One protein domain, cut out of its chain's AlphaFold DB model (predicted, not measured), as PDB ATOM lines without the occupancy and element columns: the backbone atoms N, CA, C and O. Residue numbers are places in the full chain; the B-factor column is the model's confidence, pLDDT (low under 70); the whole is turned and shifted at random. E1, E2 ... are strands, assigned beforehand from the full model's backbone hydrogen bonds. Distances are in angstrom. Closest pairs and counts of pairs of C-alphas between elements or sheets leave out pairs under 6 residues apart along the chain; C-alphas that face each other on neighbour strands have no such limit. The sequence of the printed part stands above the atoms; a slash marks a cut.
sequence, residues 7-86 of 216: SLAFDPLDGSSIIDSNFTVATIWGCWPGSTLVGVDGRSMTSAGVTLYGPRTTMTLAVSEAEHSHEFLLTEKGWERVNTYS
ATOM      1  N   SER A   7      22.295   1.375  27.306       94.69
ATOM      2  CA  SER A   7      23.340   1.132  28.293       94.69
ATOM      3  C   SER A   7      23.513   2.376  29.161       94.69
ATOM      4  O   SER A   7      23.616   3.488  28.643       94.69
ATOM      5  N   LEU A   8      23.546   2.178  30.479       95.50
ATOM      6  CA  LEU A   8      23.706   3.236  31.474       95.50
ATOM      7  C   LEU A   8      25.062   3.088  32.165       95.50
ATOM      8  O   LEU A   8      25.421   1.989  32.590       95.50
ATOM      9  N   ALA A   9      25.774   4.197  32.325       97.12
ATOM     10  CA  ALA A   9      26.935   4.296  33.199       97.12
ATOM     11  C   ALA A   9      26.688   5.398  34.226       97.12
ATOM     12  O   ALA A   9      26.130   6.439  33.874       97.12
ATOM     13  N   PHE A  10      27.079   5.181  35.480       97.56
ATOM     14  CA  PHE A  10      26.850   6.163  36.532       97.56
ATOM     15  C   PHE A  10      27.934   6.131  37.609       97.56
ATOM     16  O   PHE A  10      28.406   5.060  37.988       97.56
ATOM     17  N   ASP A  11      28.289   7.317  38.101       97.62
ATOM     18  CA  ASP A  11      28.944   7.493  39.389       97.62
ATOM     19  C   ASP A  11      27.842   7.703  40.435       97.62
ATOM     20  O   ASP A  11      27.147   8.729  40.387       97.62
ATOM     21  N   PRO A  12      27.621   6.746  41.354       96.38
ATOM     22  CA  PRO A  12      26.581   6.890  42.359       96.38
ATOM     23  C   PRO A  12      26.834   8.083  43.287       96.38
ATOM     24  O   PRO A  12      25.858   8.645  43.791       96.38
ATOM     25  N   LEU A  13      28.099   8.460  43.522       94.75
ATOM     26  CA  LEU A  13      28.463   9.492  44.487       94.75
ATOM     27  C   LEU A  13      29.828  10.147  44.174       94.75
ATOM     28  O   LEU A  13      30.847   9.830  44.797       94.75
ATOM     29  N   ASP A  14      29.820  11.123  43.263       94.75
ATOM     30  CA  ASP A  14      30.933  12.047  43.016       94.75
ATOM     31  C   ASP A  14      31.150  12.969  44.225       94.75
ATOM     32  O   ASP A  14      30.205  13.415  44.886       94.75
ATOM     33  N   GLY A  15      32.415  13.287  44.499       91.19
ATOM     34  CA  GLY A  15      32.802  14.084  45.662       91.19
ATOM     35  C   GLY A  15      32.893  13.276  46.959       91.19
ATOM     36  O   GLY A  15      32.768  13.837  48.045       91.19
ATOM     37  N   SER A  16      33.157  11.968  46.890       89.31
ATOM     38  CA  SER A  16      33.297  11.129  48.092       89.31
ATOM     39  C   SER A  16      34.307  11.668  49.118       89.31
ATOM     40  O   SER A  16      34.065  11.598  50.319       89.31
ATOM     41  N   SER A  17      35.397  12.299  48.667       90.88
ATOM     42  CA  SER A  17      36.412  12.895  49.548       90.88
ATOM     43  C   SER A  17      35.953  14.143  50.309       90.88
ATOM     44  O   SER A  17      36.670  14.597  51.195       90.88
ATOM     45  N   ILE A  18      34.817  14.738  49.936       94.12
ATOM     46  CA  ILE A  18      34.288  15.967  50.544       94.12
ATOM     47  C   ILE A  18      32.992  15.732  51.338       94.12
ATOM     48  O   ILE A  18      32.427  16.690  51.868       94.12
ATOM     49  N   ILE A  19      32.560  14.469  51.487       93.88
ATOM     50  CA  ILE A  19      31.393  14.082  52.301       93.88
ATOM     51  C   ILE A  19      31.586  14.501  53.760       93.88
ATOM     52  O   ILE A  19      30.754  15.220  54.304       93.88
ATOM     53  N   ASP A  20      32.710  14.122  54.375       94.31
ATOM     54  CA  ASP A  20      32.985  14.414  55.792       94.31
ATOM     55  C   ASP A  20      33.155  15.919  56.062       94.31
ATOM     56  O   ASP A  20      32.997  16.385  57.188       94.31
ATOM     57  N   SER A  21      33.446  16.699  55.015       95.50
ATOM     58  CA  SER A  21      33.491  18.168  55.070       95.50
ATOM     59  C   SER A  21      32.113  18.820  54.908       95.50
ATOM     60  O   SER A  21      32.009  20.044  54.948       95.50
ATOM     61  N   ASN A  22      31.058  18.018  54.728       94.94
ATOM     62  CA  ASN A  22      29.681  18.454  54.510       94.94
ATOM     63  C   ASN A  22      29.527  19.401  53.302       94.94
ATOM     64  O   ASN A  22      28.785  20.386  53.342       94.94
ATOM     65  N   PHE A  23      30.279  19.137  52.232       96.38
ATOM     66  CA  PHE A  23      30.154  19.873  50.976       96.38
ATOM     67  C   PHE A  23      29.144  19.209  50.038       96.38
ATOM     68  O   PHE A  23      28.677  18.097  50.266       96.38
ATOM     69  N   THR A  24      28.787  19.923  48.969       97.19
ATOM     70  CA  THR A  24      27.895  19.392  47.933       97.19
ATOM     71  C   THR A  24      28.555  18.219  47.212       97.19
ATOM     72  O   THR A  24      29.668  18.354  46.712       97.19
ATOM     73  N   VAL A  25      27.840  17.102  47.126       97.75
ATOM     74  CA  VAL A  25      28.216  15.891  46.375       97.75
ATOM     75  C   VAL A  25      27.218  15.644  45.246       97.75
ATOM     76  O   VAL A  25      26.229  16.375  45.142       97.75
ATOM     77  N   ALA A  26      27.458  14.663  44.376       98.31
ATOM     78  CA  ALA A  26      26.579  14.443  43.230       98.31
ATOM     79  C   ALA A  26      26.430  12.983  42.807       98.31
ATOM     80  O   ALA A  26      27.287  12.161  43.079       98.31
ATOM     81  N   THR A  27      25.374  12.683  42.058       98.56
ATOM     82  CA  THR A  27      25.300  11.488  41.205       98.56
ATOM     83  C   THR A  27      25.439  11.932  39.758       98.56
ATOM     84  O   THR A  27      24.762  12.874  39.342       98.56
ATOM     85  N   ILE A  28      26.276  11.247  38.982       98.75
ATOM     86  CA  ILE A  28      26.492  11.516  37.556       98.75
ATOM     87  C   ILE A  28      26.037  10.290  36.776       98.75
ATOM     88  O   ILE A  28      26.326   9.167  37.179       98.75
ATOM     89  N   TRP A  29      25.338  10.473  35.660       98.62
ATOM     90  CA  TRP A  29      24.944   9.360  34.803       98.62
ATOM     91  C   TRP A  29      24.893   9.745  33.325       98.62
ATOM     92  O   TRP A  29      24.583  10.880  32.961       98.62
ATOM     93  N   GLY A  30      25.171   8.767  32.466       98.31
ATOM     94  CA  GLY A  30      25.087   8.867  31.013       98.31
ATOM     95  C   GLY A  30      24.397   7.649  30.407       98.31
ATOM     96  O   GLY A  30      24.527   6.534  30.915       98.31
ATOM     97  N   CYS A  31      23.653   7.871  29.327       97.88
ATOM     98  CA  CYS A  31      22.856   6.864  28.638       97.88
ATOM     99  C   CYS A  31      23.194   6.828  27.141       97.88
ATOM    100  O   CYS A  31      23.151   7.858  26.461       97.88
ATOM    101  N   TRP A  32      23.475   5.630  26.629       97.19
ATOM    102  CA  TRP A  32      23.788   5.355  25.226       97.19
ATOM    103  C   TRP A  32      22.832   4.315  24.649       97.19
ATOM    104  O   TRP A  32      22.418   3.407  25.374       97.19
ATOM    105  N   PRO A  33      22.498   4.383  23.351       94.62
ATOM    106  CA  PRO A  33      21.773   3.308  22.694       94.62
ATOM    107  C   PRO A  33      22.651   2.051  22.582       94.62
ATOM    108  O   PRO A  33      23.871   2.121  22.453       94.62
ATOM    109  N   GLY A  34      22.017   0.881  22.577       91.56
ATOM    110  CA  GLY A  34      22.684  -0.413  22.459       91.56
ATOM    111  C   GLY A  34      23.059  -1.042  23.801       91.56
ATOM    112  O   GLY A  34      22.608  -0.629  24.867       91.56
ATOM    113  N   SER A  35      23.860  -2.106  23.731       89.44
ATOM    114  CA  SER A  35      24.183  -2.981  24.868       89.44
ATOM    115  C   SER A  35      25.678  -3.029  25.209       89.44
ATOM    116  O   SER A  35      26.121  -3.968  25.868       89.44
ATOM    117  N   THR A  36      26.469  -2.081  24.703       91.06
ATOM    118  CA  THR A  36      27.903  -1.961  24.992       91.06
ATOM    119  C   THR A  36      28.260  -0.511  25.279       91.06
ATOM    120  O   THR A  36      27.725   0.402  24.656       91.06
ATOM    121  N   LEU A  37      29.190  -0.324  26.210       94.12
ATOM    122  CA  LEU A  37      29.765   0.972  26.571       94.12
ATOM    123  C   LEU A  37      31.213   1.117  26.085       94.12
ATOM    124  O   LEU A  37      31.799   2.184  26.201       94.12
ATOM    125  N   VAL A  38      31.800   0.060  25.518       95.38
ATOM    126  CA  VAL A  38      33.095   0.136  24.832       95.38
ATOM    127  C   VAL A  38      32.847   0.440  23.355       95.38
ATOM    128  O   VAL A  38      31.987  -0.183  22.729       95.38
ATOM    129  N   GLY A  39      33.596   1.399  22.808       95.19
ATOM    130  CA  GLY A  39      33.497   1.895  21.430       95.19
ATOM    131  C   GLY A  39      32.530   3.070  21.231       95.19
ATOM    132  O   GLY A  39      32.512   3.672  20.150       95.19
ATOM    133  N   VAL A  40      31.749   3.419  22.257       96.06
ATOM    134  CA  VAL A  40      30.874   4.603  22.241       96.06
ATOM    135  C   VAL A  40      31.691   5.888  22.422       96.06
ATOM    136  O   VAL A  40      32.852   5.850  22.834       96.06
ATOM    137  N   ASP A  41      31.080   7.019  22.097       97.50
ATOM    138  CA  ASP A  41      31.607   8.371  22.316       97.50
ATOM    139  C   ASP A  41      30.511   9.256  22.932       97.50
ATOM    140  O   ASP A  41      29.367   8.829  23.101       97.50
ATOM    141  N   GLY A  42      30.838  10.495  23.285       97.62
ATOM    142  CA  GLY A  42      29.852  11.430  23.822       97.62
ATOM    143  C   GLY A  42      28.831  11.928  22.795       97.62
ATOM    144  O   GLY A  42      27.704  12.254  23.163       97.62
ATOM    145  N   ARG A  43      29.177  11.957  21.500       98.00
ATOM    146  CA  ARG A  43      28.258  12.372  20.422       98.00
ATOM    147  C   ARG A  43      27.101  11.392  20.219       98.00
ATOM    148  O   ARG A  43      26.017  11.807  19.823       98.00
ATOM    149  N   SER A  44      27.318  10.114  20.510       96.88
ATOM    150  CA  SER A  44      26.316   9.046  20.403       96.88
ATOM    151  C   SER A  44      25.400   8.911  21.630       96.88
ATOM    152  O   SER A  44      24.530   8.038  21.649       96.88
ATOM    153  N   MET A  45      25.558   9.762  22.653       96.62
ATOM    154  CA  MET A  45      24.703   9.755  23.845       96.62
ATOM    155  C   MET A  45      23.248  10.088  23.520       96.62
ATOM    156  O   MET A  45      22.950  10.950  22.698       96.62
ATOM    157  N   THR A  46      22.328   9.450  24.244       97.50
ATOM    158  CA  THR A  46      20.901   9.813  24.226       97.50
ATOM    159  C   THR A  46      20.594  10.864  25.282       97.50
ATOM    160  O   THR A  46      19.824  11.792  25.044       97.50
ATOM    161  N   SER A  47      21.205  10.736  26.459       98.31
ATOM    162  CA  SER A  47      20.987  11.662  27.566       98.31
ATOM    163  C   SER A  47      22.064  11.543  28.634       98.31
ATOM    164  O   SER A  47      22.640  10.470  28.817       98.31
ATOM    165  N   ALA A  48      22.265  12.616  29.386       98.75
ATOM    166  CA  ALA A  48      23.105  12.648  30.575       98.75
ATOM    167  C   ALA A  48      22.430  13.469  31.674       98.75
ATOM    168  O   ALA A  48      21.654  14.386  31.383       98.75
ATOM    169  N   GLY A  49      22.769  13.179  32.926       98.62
ATOM    170  CA  GLY A  49      22.300  13.960  34.058       98.62
ATOM    171  C   GLY A  49      23.285  13.985  35.214       98.62
ATOM    172  O   GLY A  49      24.075  13.065  35.419       98.62
ATOM    173  N   VAL A  50      23.217  15.075  35.969       98.81
ATOM    174  CA  VAL A  50      23.962  15.280  37.207       98.81
ATOM    175  C   VAL A  50      22.992  15.779  38.264       98.81
ATOM    176  O   VAL A  50      22.377  16.833  38.092       98.81
ATOM    177  N   THR A  51      22.868  15.034  39.357       98.75
ATOM    178  CA  THR A  51      22.063  15.419  40.520       98.75
ATOM    179  C   THR A  51      22.988  15.891  41.625       98.75
ATOM    180  O   THR A  51      23.791  15.103  42.109       98.75
ATOM    181  N   LEU A  52      22.879  17.154  42.031       98.56
ATOM    182  CA  LEU A  52      23.611  17.723  43.158       98.56
ATOM    183  C   LEU A  52      22.835  17.527  44.461       98.56
ATOM    184  O   LEU A  52      21.646  17.839  44.541       98.56
ATOM    185  N   TYR A  53      23.542  17.096  45.500       97.75
ATOM    186  CA  TYR A  53      23.065  16.985  46.874       97.75
ATOM    187  C   TYR A  53      23.774  18.043  47.721       97.75
ATOM    188  O   TYR A  53      24.844  17.815  48.282       97.75
ATOM    189  N   GLY A  54      23.203  19.246  47.740       95.94
ATOM    190  CA  GLY A  54      23.699  20.377  48.525       95.94
ATOM    191  C   GLY A  54      22.589  20.998  49.374       95.94
ATOM    192  O   GLY A  54      21.625  20.317  49.717       95.94
ATOM    193  N   PRO A  55      22.649  22.314  49.658       95.88
ATOM    194  CA  PRO A  55      21.565  23.026  50.349       95.88
ATOM    195  C   PRO A  55      20.208  22.936  49.635       95.88
ATOM    196  O   PRO A  55      19.163  23.167  50.233       95.88
ATOM    197  N   ARG A  56      20.232  22.643  48.331       96.25
ATOM    198  CA  ARG A  56      19.075  22.296  47.511       96.25
ATOM    199  C   ARG A  56      19.459  21.104  46.648       96.25
ATOM    200  O   ARG A  56      20.574  21.079  46.126       96.25
ATOM    201  N   THR A  57      18.537  20.167  46.465       98.44
ATOM    202  CA  THR A  57      18.727  19.061  45.527       98.44
ATOM    203  C   THR A  57      18.293  19.504  44.137       98.44
ATOM    204  O   THR A  57      17.108  19.762  43.912       98.44
ATOM    205  N   THR A  58      19.244  19.614  43.210       98.62
ATOM    206  CA  THR A  58      18.959  19.956  41.810       98.62
ATOM    207  C   THR A  58      19.469  18.878  40.870       98.62
ATOM    208  O   THR A  58      20.477  18.236  41.142       98.62
ATOM    209  N   MET A  59      18.771  18.672  39.759       98.69
ATOM    210  CA  MET A  59      19.191  17.794  38.674       98.69
ATOM    211  C   MET A  59      19.363  18.630  37.413       98.69
ATOM    212  O   MET A  59      18.401  19.219  36.926       98.69
ATOM    213  N   THR A  60      20.576  18.672  36.873       98.75
ATOM    214  CA  THR A  60      20.824  19.204  35.531       98.75
ATOM    215  C   THR A  60      20.854  18.042  34.554       98.75
ATOM    216  O   THR A  60      21.640  17.117  34.740       98.75
ATOM    217  N   LEU A  61      20.011  18.079  33.524       97.88
ATOM    218  CA  LEU A  61      19.943  17.034  32.505       97.88
ATOM    219  C   LEU A  61      20.012  17.614  31.098       97.88
ATOM    220  O   LEU A  61      19.576  18.739  30.841       97.88
ATOM    221  N   ALA A  62      20.536  16.812  30.182       98.50
ATOM    222  CA  ALA A  62      20.550  17.087  28.759       98.50
ATOM    223  C   ALA A  62      20.130  15.830  27.994       98.50
ATOM    224  O   ALA A  62      20.498  14.715  28.364       98.50
ATOM    225  N   VAL A  63      19.378  16.018  26.913       98.00
ATOM    226  CA  VAL A  63      18.957  14.950  25.997       98.00
ATOM    227  C   VAL A  63      19.385  15.308  24.574       98.00
ATOM    228  O   VAL A  63      19.494  16.488  24.236       98.00
ATOM    229  N   SER A  64      19.673  14.310  23.742       96.62
ATOM    230  CA  SER A  64      20.212  14.507  22.390       96.62
ATOM    231  C   SER A  64      19.287  15.328  21.495       96.62
ATOM    232  O   SER A  64      19.771  16.214  20.789       96.62
ATOM    233  N   GLU A  65      17.978  15.103  21.597       94.94
ATOM    234  CA  GLU A  65      16.943  15.779  20.806       94.94
ATOM    235  C   GLU A  65      16.644  17.216  21.266       94.94
ATOM    236  O   GLU A  65      16.110  18.006  20.493       94.94
ATOM    237  N   ALA A  66      16.990  17.583  22.505       95.44
ATOM    238  CA  ALA A  66      16.772  18.935  23.016       95.44
ATOM    239  C   ALA A  66      17.958  19.840  22.687       95.44
ATOM    240  O   ALA A  66      19.112  19.418  22.715       95.44
ATOM    241  N   GLU A  67      17.692  21.115  22.424       96.62
ATOM    242  CA  GLU A  67      18.740  22.083  22.089       96.62
ATOM    243  C   GLU A  67      19.650  22.411  23.285       96.62
ATOM    244  O   GLU A  67      20.841  22.667  23.118       96.62
ATOM    245  N   HIS A  68      19.093  22.379  24.496       98.38
ATOM    246  CA  HIS A  68      19.705  22.942  25.695       98.38
ATOM    247  C   HIS A  68      19.720  21.957  26.865       98.38
ATOM    248  O   HIS A  68      19.001  20.955  26.865       98.38
ATOM    249  N   SER A  69      20.528  22.255  27.884       98.31
ATOM    250  CA  SER A  69      20.431  21.571  29.176       98.31
ATOM    251  C   SER A  69      19.467  22.306  30.111       98.31
ATOM    252  O   SER A  69      19.277  23.523  30.032       98.31
ATOM    253  N   HIS A  70      18.821  21.555  30.997       98.56
ATOM    254  CA  HIS A  70      17.770  22.061  31.874       98.56
ATOM    255  C   HIS A  70      18.054  21.684  33.324       98.56
ATOM    256  O   HIS A  70      18.467  20.561  33.603       98.56
ATOM    257  N   GLU A  71      17.793  22.615  34.241       98.62
ATOM    258  CA  GLU A  71      17.879  22.366  35.681       98.62
ATOM    259  C   GLU A  71      16.490  22.166  36.269       98.62
ATOM    260  O   GLU A  71      15.570  22.953  36.020       98.62
ATOM    261  N   PHE A  72      16.375  21.143  37.105       98.62
ATOM    262  CA  PHE A  72      15.195  20.816  37.877       98.62
ATOM    263  C   PHE A  72      15.518  20.905  39.364       98.62
ATOM    264  O   PHE A  72      16.551  20.408  39.806       98.62
ATOM    265  N   LEU A  73      14.634  21.520  40.138       98.56
ATOM    266  CA  LEU A  73      14.699  21.566  41.594       98.56
ATOM    267  C   LEU A  73      13.763  20.502  42.165       98.56
ATOM    268  O   LEU A  73      12.614  20.399  41.731       98.56
ATOM    269  N   LEU A  74      14.235  19.733  43.144       98.56
ATOM    270  CA  LEU A  74      13.372  18.847  43.917       98.56
ATOM    271  C   LEU A  74      12.584  19.669  44.945       98.56
ATOM    272  O   LEU A  74      13.170  20.334  45.800       98.56
ATOM    273  N   THR A  75      11.259  19.610  44.858       97.75
ATOM    274  CA  THR A  75      10.314  20.262  45.777       97.75
ATOM    275  C   THR A  75       9.380  19.223  46.402       97.75
ATOM    276  O   THR A  75       9.397  18.051  46.023       97.75
ATOM    277  N   GLU A  76       8.496  19.646  47.308       96.56
ATOM    278  CA  GLU A  76       7.428  18.788  47.851       96.56
ATOM    279  C   GLU A  76       6.477  18.245  46.769       96.56
ATOM    280  O   GLU A  76       5.857  17.201  46.955       96.56
ATOM    281  N   LYS A  77       6.374  18.927  45.621       96.00
ATOM    282  CA  LYS A  77       5.540  18.519  44.478       96.00
ATOM    283  C   LYS A  77       6.289  17.629  43.479       96.00
ATOM    284  O   LYS A  77       5.709  17.218  42.476       96.00
ATOM    285  N   GLY A  78       7.564  17.338  43.738       97.25
ATOM    286  CA  GLY A  78       8.461  16.639  42.824       97.25
ATOM    287  C   GLY A  78       9.401  17.585  42.074       97.25
ATOM    288  O   GLY A  78       9.743  18.666  42.559       97.25
ATOM    289  N   TRP A  79       9.867  17.143  40.905       98.00
ATOM    290  CA  TRP A  79      10.850  17.862  40.094       98.00
ATOM    291  C   TRP A  79      10.208  18.993  39.292       98.00
ATOM    292  O   TRP A  79       9.394  18.751  38.402       98.00
ATOM    293  N   GLU A  80      10.636  20.223  39.552       98.06
ATOM    294  CA  GLU A  80      10.183  21.412  38.831       98.06
ATOM    295  C   GLU A  80      11.329  21.989  38.004       98.06
ATOM    296  O   GLU A  80      12.416  22.231  38.530       98.06
ATOM    297  N   ARG A  81      11.112  22.234  36.706       97.81
ATOM    298  CA  ARG A  81      12.130  22.878  35.865       97.81
ATOM    299  C   ARG A  81      12.288  24.338  36.282       97.81
ATOM    300  O   ARG A  81      11.372  25.133  36.088       97.81
ATOM    301  N   VAL A  82      13.466  24.695  36.778       97.88
ATOM    302  CA  VAL A  82      13.780  26.044  37.274       97.88
ATOM    303  C   VAL A  82      14.706  26.825  36.350       97.88
ATOM    304  O   VAL A  82      14.778  28.047  36.460       97.88
ATOM    305  N   ASN A  83      15.409  26.154  35.430       97.88
ATOM    306  CA  ASN A  83      16.333  26.831  34.523       97.88
ATOM    307  C   ASN A  83      16.488  26.130  33.168       97.88
ATOM    308  O   ASN A  83      16.226  24.935  33.019       97.88
ATOM    309  N   THR A  84      16.950  26.894  32.179       98.44
ATOM    310  CA  THR A  84      17.429  26.410  30.878       98.44
ATOM    311  C   THR A  84      18.753  27.095  30.572       98.44
ATOM    312  O   THR A  84      18.838  28.325  30.585       98.44
ATOM    313  N   TYR A  85      19.783  26.302  30.307       98.50
ATOM    314  CA  TYR A  85      21.120  26.786  30.006       98.50
ATOM    315  C   TYR A  85      21.380  26.701  28.507       98.50
ATOM    316  O   TYR A  85      21.335  25.623  27.927       98.50
ATOM    317  N   SER A  86      21.675  27.844  27.895       97.88
ATOM    318  CA  SER A  86      21.968  27.962  26.461       97.88
ATOM    319  C   SER A  86      23.263  28.722  26.167       97.88
ATOM    320  O   SER A  86      23.679  28.820  25.014       97.88
TER     321      SER A  86
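Overview. This is residues 7 to 86 of the 216 residues of the protein "Fructose-1,6-bisphosphatase" of Sphaeroforma arctica JP610 (UniProt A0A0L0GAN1). The domain is a single twisted sheet of six strands that zigzag back and forth, each folding back beside the one before, with no named helix over either face. A long loop, residues 34 to 46, swings out past one end of the strands between E2 and E3. The printed part has 80 residues; its strands follow in the order E1 to E6, which is also their order across the sheet, antiparallel throughout. It is all strand in class and only just loose, close to compact, with a radius of gyration of the C-alphas of 14.1 A and spans of 37 by 29 by 22 A.

Along the chain. E1, residues 7 to 14, begins with C-alpha 7 at (23.340, 1.132, 28.293) and is 19.8 A long. E2, residues 25 to 33, is the longest at 27.6 A. E3, residues 47 to 53, measures 20.1 A, and E4, residues 57 to 63, 20.0 A. E5, residues 69 to 75, measures 19.5 A. E6, residues 78 to 85, is 20.7 A long and ends with C-alpha 85 at (21.120, 26.786, 30.006).

Arrangement. The strands form a meander, each the antiparallel neighbour of the one before, and each successive pair is a hairpin. E1 and E2 stand at 172 degrees, with N 9 and O 30 3.0 A apart. E2 and E3 stand at 168 degrees, with N 27 and O 51 at 2.9 A. E3 and E4 stand at 171 degrees, with N 50 and O 60 at 2.9 A. E4 and E5 stand at 149 degrees, with N 59 and O 72 at 2.8 A. E5 and E6 stand at 150 degrees, with N 73 and O 80 at 2.8 A. These N and O pairs are within hydrogen-bond range. The edge strands, E1 and E6, are apart.

Size, cuts and confidence. The C-alphas of Gly 39 and Glu 76, the two farthest apart, are 40.8 A from each other. From edge to edge the strands' lines turn by 87 degrees. The link from E2 to E3, 13 residues, is long. The printed part has no cut, its mean pLDDT is 96.7, and no printed residue is under 70.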